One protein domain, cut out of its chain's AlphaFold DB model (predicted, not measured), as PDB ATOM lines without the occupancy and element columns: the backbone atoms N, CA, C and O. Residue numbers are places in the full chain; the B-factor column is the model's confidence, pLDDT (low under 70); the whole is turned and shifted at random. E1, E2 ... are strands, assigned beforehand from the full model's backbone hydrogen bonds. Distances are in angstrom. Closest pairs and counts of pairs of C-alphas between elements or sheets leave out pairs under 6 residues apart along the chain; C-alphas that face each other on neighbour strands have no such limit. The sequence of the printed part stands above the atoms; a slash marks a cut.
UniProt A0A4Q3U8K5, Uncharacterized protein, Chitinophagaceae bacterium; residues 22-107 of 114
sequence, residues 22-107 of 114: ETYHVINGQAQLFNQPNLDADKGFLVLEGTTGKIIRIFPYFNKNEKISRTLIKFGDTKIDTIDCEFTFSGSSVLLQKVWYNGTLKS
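This is residues 22 to 107 of the 114 residues of an uncharacterized protein of Chitinophagaceae bacterium (UniProt A0A4Q3U8K5). A strongly twisted antiparallel sheet of six strands, in the order E2 - E1 - E5 - E6 - E7 - E8, makes the main body; the hairpin of E3 and E4 is a separate two-stranded arm, whose residues 49 to 54 stick out. From edge to edge of the large sheet the strands' lines turn by 132 degrees. The printed part has 86 residues, with no named helix and eight named strands, E1 to E8 along the chain, and its class is all strand. The whole is compact, with a radius of gyration of the C-alphas of 13.3 A and spans of 35 by 31 by 30 A.

E1, residues 22 to 27, forms a hairpin with edge strand E2, residues 30 to 33; N 25 and O 32 are within hydrogen-bond range at 2.9 A. E3, residues 45 to 50, and E4, residues 53 to 58, form a hairpin with N 48 and O 55 at 2.8 A. The closest C-alphas of E1 and E3, Thr 23 and Phe 45, are 7.8 A apart. E5, residues 68 to 75, is antiparallel to E1 at 156 degrees, with N 24 and O 72 at 2.9 A. E5, E6 (79 to 90), E7 (93 to 101) and edge strand E8 (104 to 106) form a meander, each strand the antiparallel neighbour of the one before, with N 71 and O 83 at 2.8 A, N 86 and O 98 at 3.0 A, and N 101 and O 104 at 2.9 A. E7 bends by 52 degrees at residue 98.

E1 begins at C-alpha 22, (-82.017, 445.331, -41.605). E5 spans 22.4 A, E6 35.4 A and E7 23.6 A. E8 ends at C-alpha 106, (-74.630, 428.535, -52.522).

The two C-alphas farthest apart, Thr 78 and Gly 91, are 40.5 A apart. The printed part has no cut. The link from E2 to E3 is long, with 11 residues. No printed residue has a pLDDT under 70.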
ATOM      1  N   GLU A  22     -81.238 445.982 -42.658       96.38
ATOM      2  CA  GLU A  22     -82.017 445.331 -41.605       96.38
ATOM      3  C   GLU A  22     -82.077 443.829 -41.887       96.38
ATOM      4  O   GLU A  22     -82.154 443.411 -43.047       96.38
ATOM      5  N   THR A  23     -82.051 443.011 -40.834       97.25
ATOM      6  CA  THR A  23     -82.294 441.571 -40.962       97.25
ATOM      7  C   THR A  23     -83.520 441.165 -40.165       97.25
ATOM      8  O   THR A  23     -83.797 441.699 -39.089       97.25
ATOM      9  N   TYR A  24     -84.265 440.215 -40.715       97.75
ATOM     10  CA  TYR A  24     -85.444 439.658 -40.074       97.75
ATOM     11  C   TYR A  24     -85.321 438.146 -40.032       97.75
ATOM     12  O   TYR A  24     -85.059 437.516 -41.057       97.75
ATOM     13  N   HIS A  25     -85.560 437.553 -38.873       96.38
ATOM     14  CA  HIS A  25     -85.674 436.107 -38.736       96.38
ATOM     15  C   HIS A  25     -87.136 435.708 -38.893       96.38
ATOM     16  O   HIS A  25     -88.011 436.268 -38.232       96.38
ATOM     17  N   VAL A  26     -87.413 434.759 -39.781       95.19
ATOM     18  CA  VAL A  26     -88.759 434.206 -39.930       95.19
ATOM     19  C   VAL A  26     -88.926 433.108 -38.892       95.19
ATOM     20  O   VAL A  26     -88.344 432.038 -39.032       95.19
ATOM     21  N   ILE A  27     -89.713 433.386 -37.856       92.62
ATOM     22  CA  ILE A  27     -89.971 432.470 -36.742       92.62
ATOM     23  C   ILE A  27     -91.462 432.164 -36.746       92.62
ATOM     24  O   ILE A  27     -92.282 433.084 -36.696       92.62
ATOM     25  N   ASN A  28     -91.829 430.881 -36.835       90.38
ATOM     26  CA  ASN A  28     -93.231 430.451 -36.955       90.38
ATOM     27  C   ASN A  28     -93.988 431.162 -38.102       90.38
ATOM     28  O   ASN A  28     -95.148 431.550 -37.963       90.38
ATOM     29  N   GLY A  29     -93.309 431.390 -39.231       90.62
ATOM     30  CA  GLY A  29     -93.880 432.055 -40.410       90.62
ATOM     31  C   GLY A  29     -94.002 433.580 -40.315       90.62
ATOM     32  O   GLY A  29     -94.451 434.198 -41.276       90.62
ATOM     33  N   GLN A  30     -93.585 434.200 -39.207       95.94
ATOM     34  CA  GLN A  30     -93.623 435.653 -39.020       95.94
ATOM     35  C   GLN A  30     -92.215 436.245 -39.080       95.94
ATOM     36  O   GLN A  30     -91.307 435.761 -38.407       95.94
ATOM     37  N   ALA A  31     -92.030 437.303 -39.872       96.69
ATOM     38  CA  ALA A  31     -90.763 438.024 -39.947       96.69
ATOM     39  C   ALA A  31     -90.581 438.913 -38.707       96.69
ATOM     40  O   ALA A  31     -91.356 439.840 -38.481       96.69
ATOM     41  N   GLN A  32     -89.545 438.642 -37.916       97.62
ATOM     42  CA  GLN A  32     -89.212 439.392 -36.706       97.62
ATOM     43  C   GLN A  32     -87.900 440.144 -36.912       97.62
ATOM     44  O   GLN A  32     -86.889 439.527 -37.248       97.62
ATOM     45  N   LEU A  33     -87.911 441.467 -36.721       97.38
ATOM     46  CA  LEU A  33     -86.708 442.295 -36.822       97.38
ATOM     47  C   LEU A  33     -85.682 441.835 -35.785       97.38
ATOM     48  O   LEU A  33     -85.988 441.781 -34.591       97.38
ATOM     49  N   PHE A  34     -84.458 441.549 -36.221       97.31
ATOM     50  CA  PHE A  34     -83.373 441.270 -35.295       97.31
ATOM     51  C   PHE A  34     -82.693 442.575 -34.872       97.31
ATOM     52  O   PHE A  34     -82.072 443.264 -35.682       97.31
ATOM     53  N   ASN A  35     -82.808 442.902 -33.587       96.25
ATOM     54  CA  ASN A  35     -82.147 444.047 -32.972       96.25
ATOM     55  C   ASN A  35     -81.725 443.695 -31.539       96.25
ATOM     56  O   ASN A  35     -82.558 443.614 -30.637       96.25
ATOM     57  N   GLN A  36     -80.434 443.448 -31.347       96.25
ATOM     58  CA  GLN A  36     -79.821 443.081 -30.073       96.25
ATOM     59  C   GLN A  36     -78.641 444.028 -29.804       96.25
ATOM     60  O   GLN A  36     -77.498 443.661 -30.067       96.25
ATOM     61  N   PRO A  37     -78.882 445.247 -29.287       94.06
ATOM     62  CA  PRO A  37     -77.871 446.312 -29.211       94.06
ATOM     63  C   PRO A  37     -76.647 445.969 -28.348       94.06
ATOM     64  O   PRO A  37     -75.623 446.635 -28.442       94.06
ATOM     65  N   ASN A  38     -76.742 444.925 -27.524       96.25
ATOM     66  CA  ASN A  38     -75.655 444.446 -26.673       96.25
ATOM     67  C   ASN A  38     -74.701 443.466 -27.392       96.25
ATOM     68  O   ASN A  38     -73.782 442.953 -26.758       96.25
ATOM     69  N   LEU A  39     -74.931 443.153 -28.676       94.31
ATOM     70  CA  LEU A  39     -74.087 442.266 -29.486       94.31
ATOM     71  C   LEU A  39     -73.257 443.061 -30.502       94.31
ATOM     72  O   LEU A  39     -73.733 444.042 -31.063       94.31
ATOM     73  N   ASP A  40     -72.066 442.562 -30.852       94.00
ATOM     74  CA  ASP A  40     -71.256 443.134 -31.944       94.00
ATOM     75  C   ASP A  40     -72.011 443.109 -33.287       94.00
ATOM     76  O   ASP A  40     -72.008 444.069 -34.064       94.00
ATOM     77  N   ALA A  41     -72.705 441.993 -33.534       94.25
ATOM     78  CA  ALA A  41     -73.629 441.795 -34.644       94.25
ATOM     79  C   ALA A  41     -75.068 442.145 -34.221       94.25
ATOM     80  O   ALA A  41     -75.981 441.337 -34.385       94.25
ATOM     81  N   ASP A  42     -75.264 443.337 -33.654       95.75
ATOM     82  CA  ASP A  42     -76.546 443.871 -33.158       95.75
ATOM     83  C   ASP A  42     -77.733 443.707 -34.119       95.75
ATOM     84  O   ASP A  42     -78.855 443.450 -33.688       95.75
ATOM     85  N   LYS A  43     -77.482 443.803 -35.425       96.00
ATOM     86  CA  LYS A  43     -78.476 443.620 -36.489       96.00
ATOM     87  C   LYS A  43     -78.420 442.247 -37.165       96.00
ATOM     88  O   LYS A  43     -78.908 442.108 -38.281       96.00
ATOM     89  N   GLY A  44     -77.786 441.245 -36.558       95.25
ATOM     90  CA  GLY A  44     -77.696 439.882 -37.104       95.25
ATOM     91  C   GLY A  44     -76.677 439.738 -38.241       95.25
ATOM     92  O   GLY A  44     -76.641 438.724 -38.938       95.25
ATOM     93  N   PHE A  45     -75.829 440.749 -38.443       95.50
ATOM     94  CA  PHE A  45     -74.746 440.723 -39.421       95.50
ATOM     95  C   PHE A  45     -73.555 441.578 -38.993       95.50
ATOM     96  O   PHE A  45     -73.670 442.475 -38.159       95.50
ATOM     97  N   LEU A  46     -72.413 441.325 -39.630       93.75
ATOM     98  CA  LEU A  46     -71.232 442.182 -39.597       93.75
ATOM     99  C   LEU A  46     -70.882 442.636 -41.012       93.75
ATOM    100  O   LEU A  46     -70.996 441.865 -41.966       93.75
ATOM    101  N   VAL A  47     -70.414 443.878 -41.129       90.50
ATOM    102  CA  VAL A  47     -69.749 444.378 -42.336       90.50
ATOM    103  C   VAL A  47     -68.253 444.292 -42.088       90.50
ATOM    104  O   VAL A  47     -67.754 444.873 -41.129       90.50
ATOM    105  N   LEU A  48     -67.559 443.542 -42.932       88.75
ATOM    106  CA  LEU A  48     -66.130 443.288 -42.835       88.75
ATOM    107  C   LEU A  48     -65.442 443.828 -44.088       88.75
ATOM    108  O   LEU A  48     -66.013 443.786 -45.179       88.75
ATOM    109  N   GLU A  49     -64.206 444.288 -43.944       85.94
ATOM    110  CA  GLU A  49     -63.350 444.575 -45.093       85.94
ATOM    111  C   GLU A  49     -62.773 443.255 -45.619       85.94
ATOM    112  O   GLU A  49     -62.178 442.471 -44.877       85.94
ATOM    113  N   GLY A  50     -63.001 442.976 -46.897       79.25
ATOM    114  CA  GLY A  50     -62.420 441.853 -47.622       79.25
ATOM    115  C   GLY A  50     -61.358 442.325 -48.611       79.25
ATOM    116  O   GLY A  50     -61.238 443.509 -48.915       79.25
ATOM    117  N   THR A  51     -60.607 441.380 -49.173       79.38
ATOM    118  CA  THR A  51     -59.534 441.669 -50.143       79.38
ATOM    119  C   THR A  51     -60.031 442.329 -51.430       79.38
ATOM    120  O   THR A  51     -59.291 443.082 -52.053       79.38
ATOM    121  N   THR A  52     -61.276 442.062 -51.833       78.06
ATOM    122  CA  THR A  52     -61.889 442.577 -53.070       78.06
ATOM    123  C   THR A  52     -63.034 443.564 -52.818       78.06
ATOM    124  O   THR A  52     -63.733 443.949 -53.755       78.06
ATOM    125  N   GLY A  53     -63.240 443.979 -51.564       80.00
ATOM    126  CA  GLY A  53     -64.312 444.888 -51.160       80.00
ATOM    127  C   GLY A  53     -64.998 444.455 -49.868       80.00
ATOM    128  O   GLY A  53     -64.528 443.569 -49.160       80.00
ATOM    129  N   LYS A  54     -66.138 445.077 -49.558       83.31
ATOM    130  CA  LYS A  54     -66.884 444.793 -48.327       83.31
ATOM    131  C   LYS A  54     -67.596 443.448 -48.398       83.31
ATOM    132  O   LYS A  54     -68.264 443.131 -49.382       83.31
ATOM    133  N   ILE A  55     -67.503 442.691 -47.314       88.25
ATOM    134  CA  ILE A  55     -68.190 441.418 -47.113       88.25
ATOM    135  C   ILE A  55     -69.251 441.620 -46.037       88.25
ATOM    136  O   ILE A  55     -68.989 442.227 -45.000       88.25
ATOM    137  N   ILE A  56     -70.443 441.077 -46.262       90.38
ATOM    138  CA  ILE A  56     -71.467 440.974 -45.225       90.38
ATOM    139  C   ILE A  56     -71.440 439.543 -44.694       90.38
ATOM    140  O   ILE A  56     -71.725 438.596 -45.429       90.38
ATOM    141  N   ARG A  57     -71.096 439.379 -43.416       93.06
ATOM    142  CA  ARG A  57     -71.264 438.110 -42.703       93.06
ATOM    143  C   ARG A  57     -72.627 438.129 -42.022       93.06
ATOM    144  O   ARG A  57     -72.825 438.909 -41.100       93.06
ATOM    145  N   ILE A  58     -73.530 437.263 -42.465       94.25
ATOM    146  CA  ILE A  58     -74.855 437.073 -41.863       94.25
ATOM    147  C   ILE A  58     -74.769 435.991 -40.785       94.25
ATOM    148  O   ILE A  58     -74.061 434.998 -40.969       94.25
ATOM    149  N   PHE A  59     -75.502 436.173 -39.689       94.69
ATOM    150  CA  PHE A  59     -75.702 435.176 -38.640       94.69
ATOM    151  C   PHE A  59     -77.154 434.698 -38.699       94.69
ATOM    152  O   PHE A  59     -78.020 435.334 -38.102       94.69
ATOM    153  N   PRO A  60     -77.449 433.622 -39.448       93.06
ATOM    154  CA  PRO A  60     -78.817 433.155 -39.586       93.06
ATOM    155  C   PRO A  60     -79.338 432.623 -38.251       93.06
ATOM    156  O   PRO A  60     -78.607 431.986 -37.488       93.06
ATOM    157  N   TYR A  61     -80.626 432.831 -38.013       92.06
ATOM    158  CA  TYR A  61     -81.344 432.135 -36.954       92.06
ATOM    159  C   TYR A  61     -81.345 430.623 -37.186       92.06
ATOM    160  O   TYR A  61     -81.423 430.165 -38.322       92.06
ATOM    161  N   PHE A  62     -81.300 429.848 -36.106       92.00
ATOM    162  CA  PHE A  62     -81.446 428.399 -36.141       92.00
ATOM    163  C   PHE A  62     -82.410 427.948 -35.045       92.00
ATOM    164  O   PHE A  62     -82.414 428.482 -33.935       92.00
ATOM    165  N   ASN A  63     -83.199 426.915 -35.331       89.25
ATOM    166  CA  ASN A  63     -84.069 426.271 -34.356       89.25
ATOM    167  C   ASN A  63     -84.105 424.767 -34.629       89.25
ATOM    168  O   ASN A  63     -84.306 424.351 -35.764       89.25
ATOM    169  N   LYS A  64     -83.945 423.944 -33.588       88.00
ATOM    170  CA  LYS A  64     -83.965 422.475 -33.707       88.00
ATOM    171  C   LYS A  64     -85.284 421.910 -34.255       88.00
ATOM    172  O   LYS A  64     -85.299 420.794 -34.760       88.00
ATOM    173  N   ASN A  65     -86.376 422.663 -34.133       87.94
ATOM    174  CA  ASN A  65     -87.705 422.284 -34.604       87.94
ATOM    175  C   ASN A  65     -87.980 422.771 -36.040       87.94
ATOM    176  O   ASN A  65     -88.990 422.387 -36.625       87.94
ATOM    177  N   GLU A  66     -87.104 423.600 -36.615       86.62
ATOM    178  CA  GLU A  66     -87.230 424.112 -37.980       86.62
ATOM    179  C   GLU A  66     -86.153 423.483 -38.866       86.62
ATOM    180  O   GLU A  66     -84.958 423.707 -38.686       86.62
ATOM    181  N   LYS A  67     -86.573 422.692 -39.860       89.62
ATOM    182  CA  LYS A  67     -85.634 422.051 -40.796       89.62
ATOM    183  C   LYS A  67     -84.872 423.077 -41.640       89.62
ATOM    184  O   LYS A  67     -83.694 422.888 -41.930       89.62
ATOM    185  N   ILE A  68     -85.572 424.128 -42.063       95.19
ATOM    186  CA  ILE A  68     -85.021 425.233 -42.838       95.19
ATOM    187  C   ILE A  68     -85.413 426.521 -42.131       95.19
ATOM    188  O   ILE A  68     -86.599 426.816 -41.999       95.19
ATOM    189  N   SER A  69     -84.417 427.279 -41.698       95.56
ATOM    190  CA  SER A  69     -84.599 428.627 -41.164       95.56
ATOM    191  C   SER A  69     -84.508 429.648 -42.293       95.56
ATOM    192  O   SER A  69     -83.641 429.505 -43.164       95.56
ATOM    193  N   ARG A  70     -85.300 430.719 -42.227       96.81
ATOM    194  CA  ARG A  70     -85.239 431.824 -43.191       96.81
ATOM    195  C   ARG A  70     -84.844 433.133 -42.519       96.81
ATOM    196  O   ARG A  70     -85.438 433.540 -41.524       96.81
ATOM    197  N   THR A  71     -83.876 433.814 -43.120       97.12
ATOM    198  CA  THR A  71     -83.488 435.191 -42.804       97.12
ATOM    199  C   THR A  71     -83.787 436.078 -44.007       97.12
ATOM    200  O   THR A  71     -83.422 435.740 -45.133       97.12
ATOM    201  N   LEU A  72     -84.456 437.203 -43.785       97.25
ATOM    202  CA  LEU A  72     -84.649 438.248 -44.787       97.25
ATOM    203  C   LEU A  72     -83.600 439.333 -44.571       97.25
ATOM    204  O   LEU A  72     -83.332 439.704 -43.428       97.25
ATOM    205  N   ILE A  73     -83.040 439.858 -45.656       95.56
ATOM    206  CA  ILE A  73     -82.100 440.977 -45.623       95.56
ATOM    207  C   ILE A  73     -82.712 442.109 -46.429       95.56
ATOM    208  O   ILE A  73     -82.794 442.032 -47.656       95.56
ATOM    209  N   LYS A  74     -83.150 443.157 -45.737       94.81
ATOM    210  CA  LYS A  74     -83.697 444.358 -46.360       94.81
ATOM    211  C   LYS A  74     -82.569 445.370 -46.552       94.81
ATOM    212  O   LYS A  74     -81.899 445.754 -45.594       94.81
ATOM    213  N   PHE A  75     -82.348 445.778 -47.797       90.44
ATOM    214  CA  PHE A  75     -81.297 446.715 -48.191       90.44
ATOM    215  C   PHE A  75     -81.901 448.086 -48.523       90.44
ATOM    216  O   PHE A  75     -82.350 448.331 -49.653       90.44
ATOM    217  N   GLY A  76     -81.921 448.987 -47.539       87.44
ATOM    218  CA  GLY A  76     -82.681 450.236 -47.612       87.44
ATOM    219  C   GLY A  76     -84.133 449.956 -48.004       87.44
ATOM    220  O   GLY A  76     -84.686 448.922 -47.644       87.44
ATOM    221  N   ASP A  77     -84.716 450.810 -48.839       85.44
ATOM    222  CA  ASP A  77     -86.058 450.590 -49.399       85.44
ATOM    223  C   ASP A  77     -86.025 449.975 -50.807       85.44
ATOM    224  O   ASP A  77     -87.010 450.013 -51.538       85.44
ATOM    225  N   THR A  78     -84.878 449.423 -51.218       83.88
ATOM    226  CA  THR A  78     -84.657 449.031 -52.622       83.88
ATOM    227  C   THR A  78     -84.952 447.565 -52.898       83.88
ATOM    228  O   THR A  78     -85.515 447.247 -53.943       83.88
ATOM    229  N   LYS A  79     -84.558 446.658 -51.996       89.00
ATOM    230  CA  LYS A  79     -84.731 445.214 -52.189       89.00
ATOM    231  C   LYS A  79     -84.739 444.443 -50.876       89.00
ATOM    232  O   LYS A  79     -84.188 444.895 -49.870       89.00
ATOM    233  N   ILE A  80     -85.315 443.247 -50.935       94.56
ATOM    234  CA  ILE A  80     -85.259 442.237 -49.881       94.56
ATOM    235  C   ILE A  80     -84.717 440.953 -50.500       94.56
ATOM    236  O   ILE A  80     -85.307 440.430 -51.441       94.56
ATOM    237  N   ASP A  81     -83.609 440.457 -49.959       95.06
ATOM    238  CA  ASP A  81     -83.038 439.160 -50.316       95.06
ATOM    239  C   ASP A  81     -83.370 438.118 -49.236       95.06
ATOM    240  O   ASP A  81     -83.591 438.459 -48.069       95.06
ATOM    241  N   THR A  82     -83.389 436.841 -49.611       96.50
ATOM    242  CA  THR A  82     -83.606 435.721 -48.690       96.50
ATOM    243  C   THR A  82     -82.350 434.878 -48.532       96.50
ATOM    244  O   THR A  82     -81.663 434.548 -49.500       96.50
ATOM    245  N   ILE A  83     -82.081 434.492 -47.289       96.88
ATOM    246  CA  ILE A  83     -81.137 433.436 -46.943       96.88
ATOM    247  C   ILE A  83     -81.908 432.326 -46.246       96.88
ATOM    248  O   ILE A  83     -82.419 432.514 -45.142       96.88
ATOM    249  N   ASP A  84     -81.954 431.165 -46.884       97.25
ATOM    250  CA  ASP A  84     -82.451 429.936 -46.280       97.25
ATOM    251  C   ASP A  84     -81.269 429.090 -45.824       97.25
ATOM    252  O   ASP A  84     -80.257 429.000 -46.523       97.25
ATOM    253  N   CYS A  85     -81.371 428.477 -44.650       97.25
ATOM    254  CA  CYS A  85     -80.311 427.650 -44.083       97.25
ATOM    255  C   CYS A  85     -80.871 426.336 -43.545       97.25
ATOM    256  O   CYS A  85     -81.893 426.319 -42.866       97.25
ATOM    257  N   GLU A  86     -80.174 425.241 -43.839       97.06
ATOM    258  CA  GLU A  86     -80.406 423.931 -43.228       97.06
ATOM    259  C   GLU A  86     -79.303 423.691 -42.196       97.06
ATOM    260  O   GLU A  86     -78.114 423.814 -42.514       97.06
ATOM    261  N   PHE A  87     -79.689 423.342 -40.971       95.88
ATOM    262  CA  PHE A  87     -78.770 423.102 -39.861       95.88
ATOM    263  C   PHE A  87     -78.862 421.663 -39.364       95.88
ATOM    264  O   PHE A  87     -79.936 421.067 -39.317       95.88
ATOM    265  N   THR A  88     -77.729 421.121 -38.925       94.81
ATOM    266  CA  THR A  88     -77.675 419.882 -38.140       94.81
ATOM    267  C   THR A  88     -77.304 420.187 -36.705       94.81
ATOM    268  O   THR A  88     -76.392 420.978 -36.451       94.81
ATOM    269  N   PHE A  89     -77.966 419.493 -35.788       94.12
ATOM    270  CA  PHE A  89     -77.777 419.620 -34.351       94.12
ATOM    271  C   PHE A  89     -77.143 418.332 -33.822       94.12
ATOM    272  O   PHE A  89     -77.652 417.242 -34.081       94.12
ATOM    273  N   SER A  90     -76.031 418.446 -33.099       93.06
ATOM    274  CA  SER A  90     -75.363 417.317 -32.442       93.06
ATOM    275  C   SER A  90     -74.939 417.733 -31.037       93.06
ATOM    276  O   SER A  90     -74.016 418.529 -30.862       93.06
ATOM    277  N   GLY A  91     -75.668 417.253 -30.024       89.69
ATOM    278  CA  GLY A  91     -75.520 417.739 -28.651       89.69
ATOM    279  C   GLY A  91     -75.773 419.247 -28.564       89.69
ATOM    280  O   GLY A  91     -76.819 419.731 -28.991       89.69
ATOM    281  N   SER A  92     -74.798 419.992 -28.039       90.19
ATOM    282  CA  SER A  92     -74.801 421.460 -27.980       90.19
ATOM    283  C   SER A  92     -74.234 422.137 -29.236       90.19
ATOM    284  O   SER A  92     -74.132 423.362 -29.273       90.19
ATOM    285  N   SER A  93     -73.837 421.365 -30.253       92.44
ATOM    286  CA  SER A  93     -73.253 421.893 -31.488       92.44
ATOM    287  C   SER A  93     -74.313 422.100 -32.563       92.44
ATOM    288  O   SER A  93     -75.159 421.233 -32.797       92.44
ATOM    289  N   VAL A  94     -74.214 423.228 -33.266       94.25
ATOM    290  CA  VAL A  94     -75.045 423.566 -34.426       94.25
ATOM    291  C   VAL A  94     -74.132 423.792 -35.622       94.25
ATOM    292  O   VAL A  94     -73.192 424.582 -35.551       94.25
ATOM    293  N   LEU A  95     -74.395 423.090 -36.722       93.69
ATOM    294  CA  LEU A  95     -73.591 423.170 -37.939       93.69
ATOM    295  C   LEU A  95     -74.469 423.522 -39.140       93.69
ATOM    296  O   LEU A  95     -75.446 422.833 -39.424       93.69
ATOM    297  N   LEU A  96     -74.085 424.574 -39.865       94.81
ATOM    298  CA  LEU A  96     -74.705 424.962 -41.131       94.81
ATOM    299  C   LEU A  96     -74.375 423.931 -42.221       94.81
ATOM    300  O   LEU A  96     -73.214 423.804 -42.623       94.81
ATOM    301  N   GLN A  97     -75.381 423.225 -42.727       95.62
ATOM    302  CA  GLN A  97     -75.220 422.222 -43.785       95.62
ATOM    303  C   GLN A  97     -75.342 422.829 -45.175       95.62
ATOM    304  O   GLN A  97     -74.465 422.644 -46.018       95.62
ATOM    305  N   LYS A  98     -76.423 423.571 -45.414       97.19
ATOM    306  CA  LYS A  98     -76.727 424.167 -46.716       97.19
ATOM    307  C   LYS A  98     -77.207 425.589 -46.537       97.19
ATOM    308  O   LYS A  98     -77.858 425.905 -45.544       97.19
ATOM    309  N   VAL A  99     -76.893 426.416 -47.522       97.31
ATOM    310  CA  VAL A  99     -77.357 427.793 -47.605       97.31
ATOM    311  C   VAL A  99     -77.894 428.048 -49.005       97.31
ATOM    312  O   VAL A  99     -77.250 427.701 -49.997       97.31
ATOM    313  N   TRP A 100     -79.071 428.652 -49.089       97.62
ATOM    314  CA  TRP A 100     -79.625 429.153 -50.337       97.62
ATOM    315  C   TRP A 100     -79.764 430.661 -50.245       97.62
ATOM    316  O   TRP A 100     -80.238 431.184 -49.242       97.62
ATOM    317  N   TYR A 101     -79.366 431.345 -51.308       96.38
ATOM    318  CA  TYR A 101     -79.540 432.780 -51.473       96.38
ATOM    319  C   TYR A 101     -80.542 433.020 -52.595       96.38
ATOM    320  O   TYR A 101     -80.311 432.555 -53.718       96.38
ATOM    321  N   ASN A 102     -81.656 433.691 -52.293       96.56
ATOM    322  CA  ASN A 102     -82.770 433.896 -53.226       96.56
ATOM    323  C   ASN A 102     -83.192 432.583 -53.921       96.56
ATOM    324  O   ASN A 102     -83.317 432.508 -55.141       96.56
ATOM    325  N   GLY A 103     -83.318 431.505 -53.138       97.00
ATOM    326  CA  GLY A 103     -83.701 430.167 -53.615       97.00
ATOM    327  C   GLY A 103     -82.599 429.367 -54.325       97.00
ATOM    328  O   GLY A 103     -82.789 428.185 -54.604       97.00
ATOM    329  N   THR A 104     -81.427 429.953 -54.584       97.00
ATOM    330  CA  THR A 104     -80.309 429.265 -55.252       97.00
ATOM    331  C   THR A 104     -79.315 428.724 -54.232       97.00
ATOM    332  O   THR A 104     -78.819 429.489 -53.409       97.00
ATOM    333  N   LEU A 105     -78.966 427.435 -54.310       97.19
ATOM    334  CA  LEU A 105     -77.955 426.822 -53.439       97.19
ATOM    335  C   LEU A 105     -76.595 427.511 -53.633       97.19
ATOM    336  O   LEU A 105     -76.135 427.685 -54.764       97.19
ATOM    337  N   LYS A 106     -75.947 427.892 -52.531       96.44
ATOM    338  CA  LYS A 106     -74.630 428.535 -52.522       96.44
ATOM    339  C   LYS A 106     -73.670 427.807 -51.583       96.44
ATOM    340  O   LYS A 106     -74.065 427.080 -50.675       96.44
ATOM    341  N   SER A 107     -72.381 428.044 -51.795       94.06
ATOM    342  CA  SER A 107     -71.347 427.803 -50.789       94.06
ATOM    343  C   SER A 107     -71.549 428.717 -49.573       94.06
ATOM    344  O   SER A 107     -72.240 429.726 -49.654       94.06
TER     345      SER A 107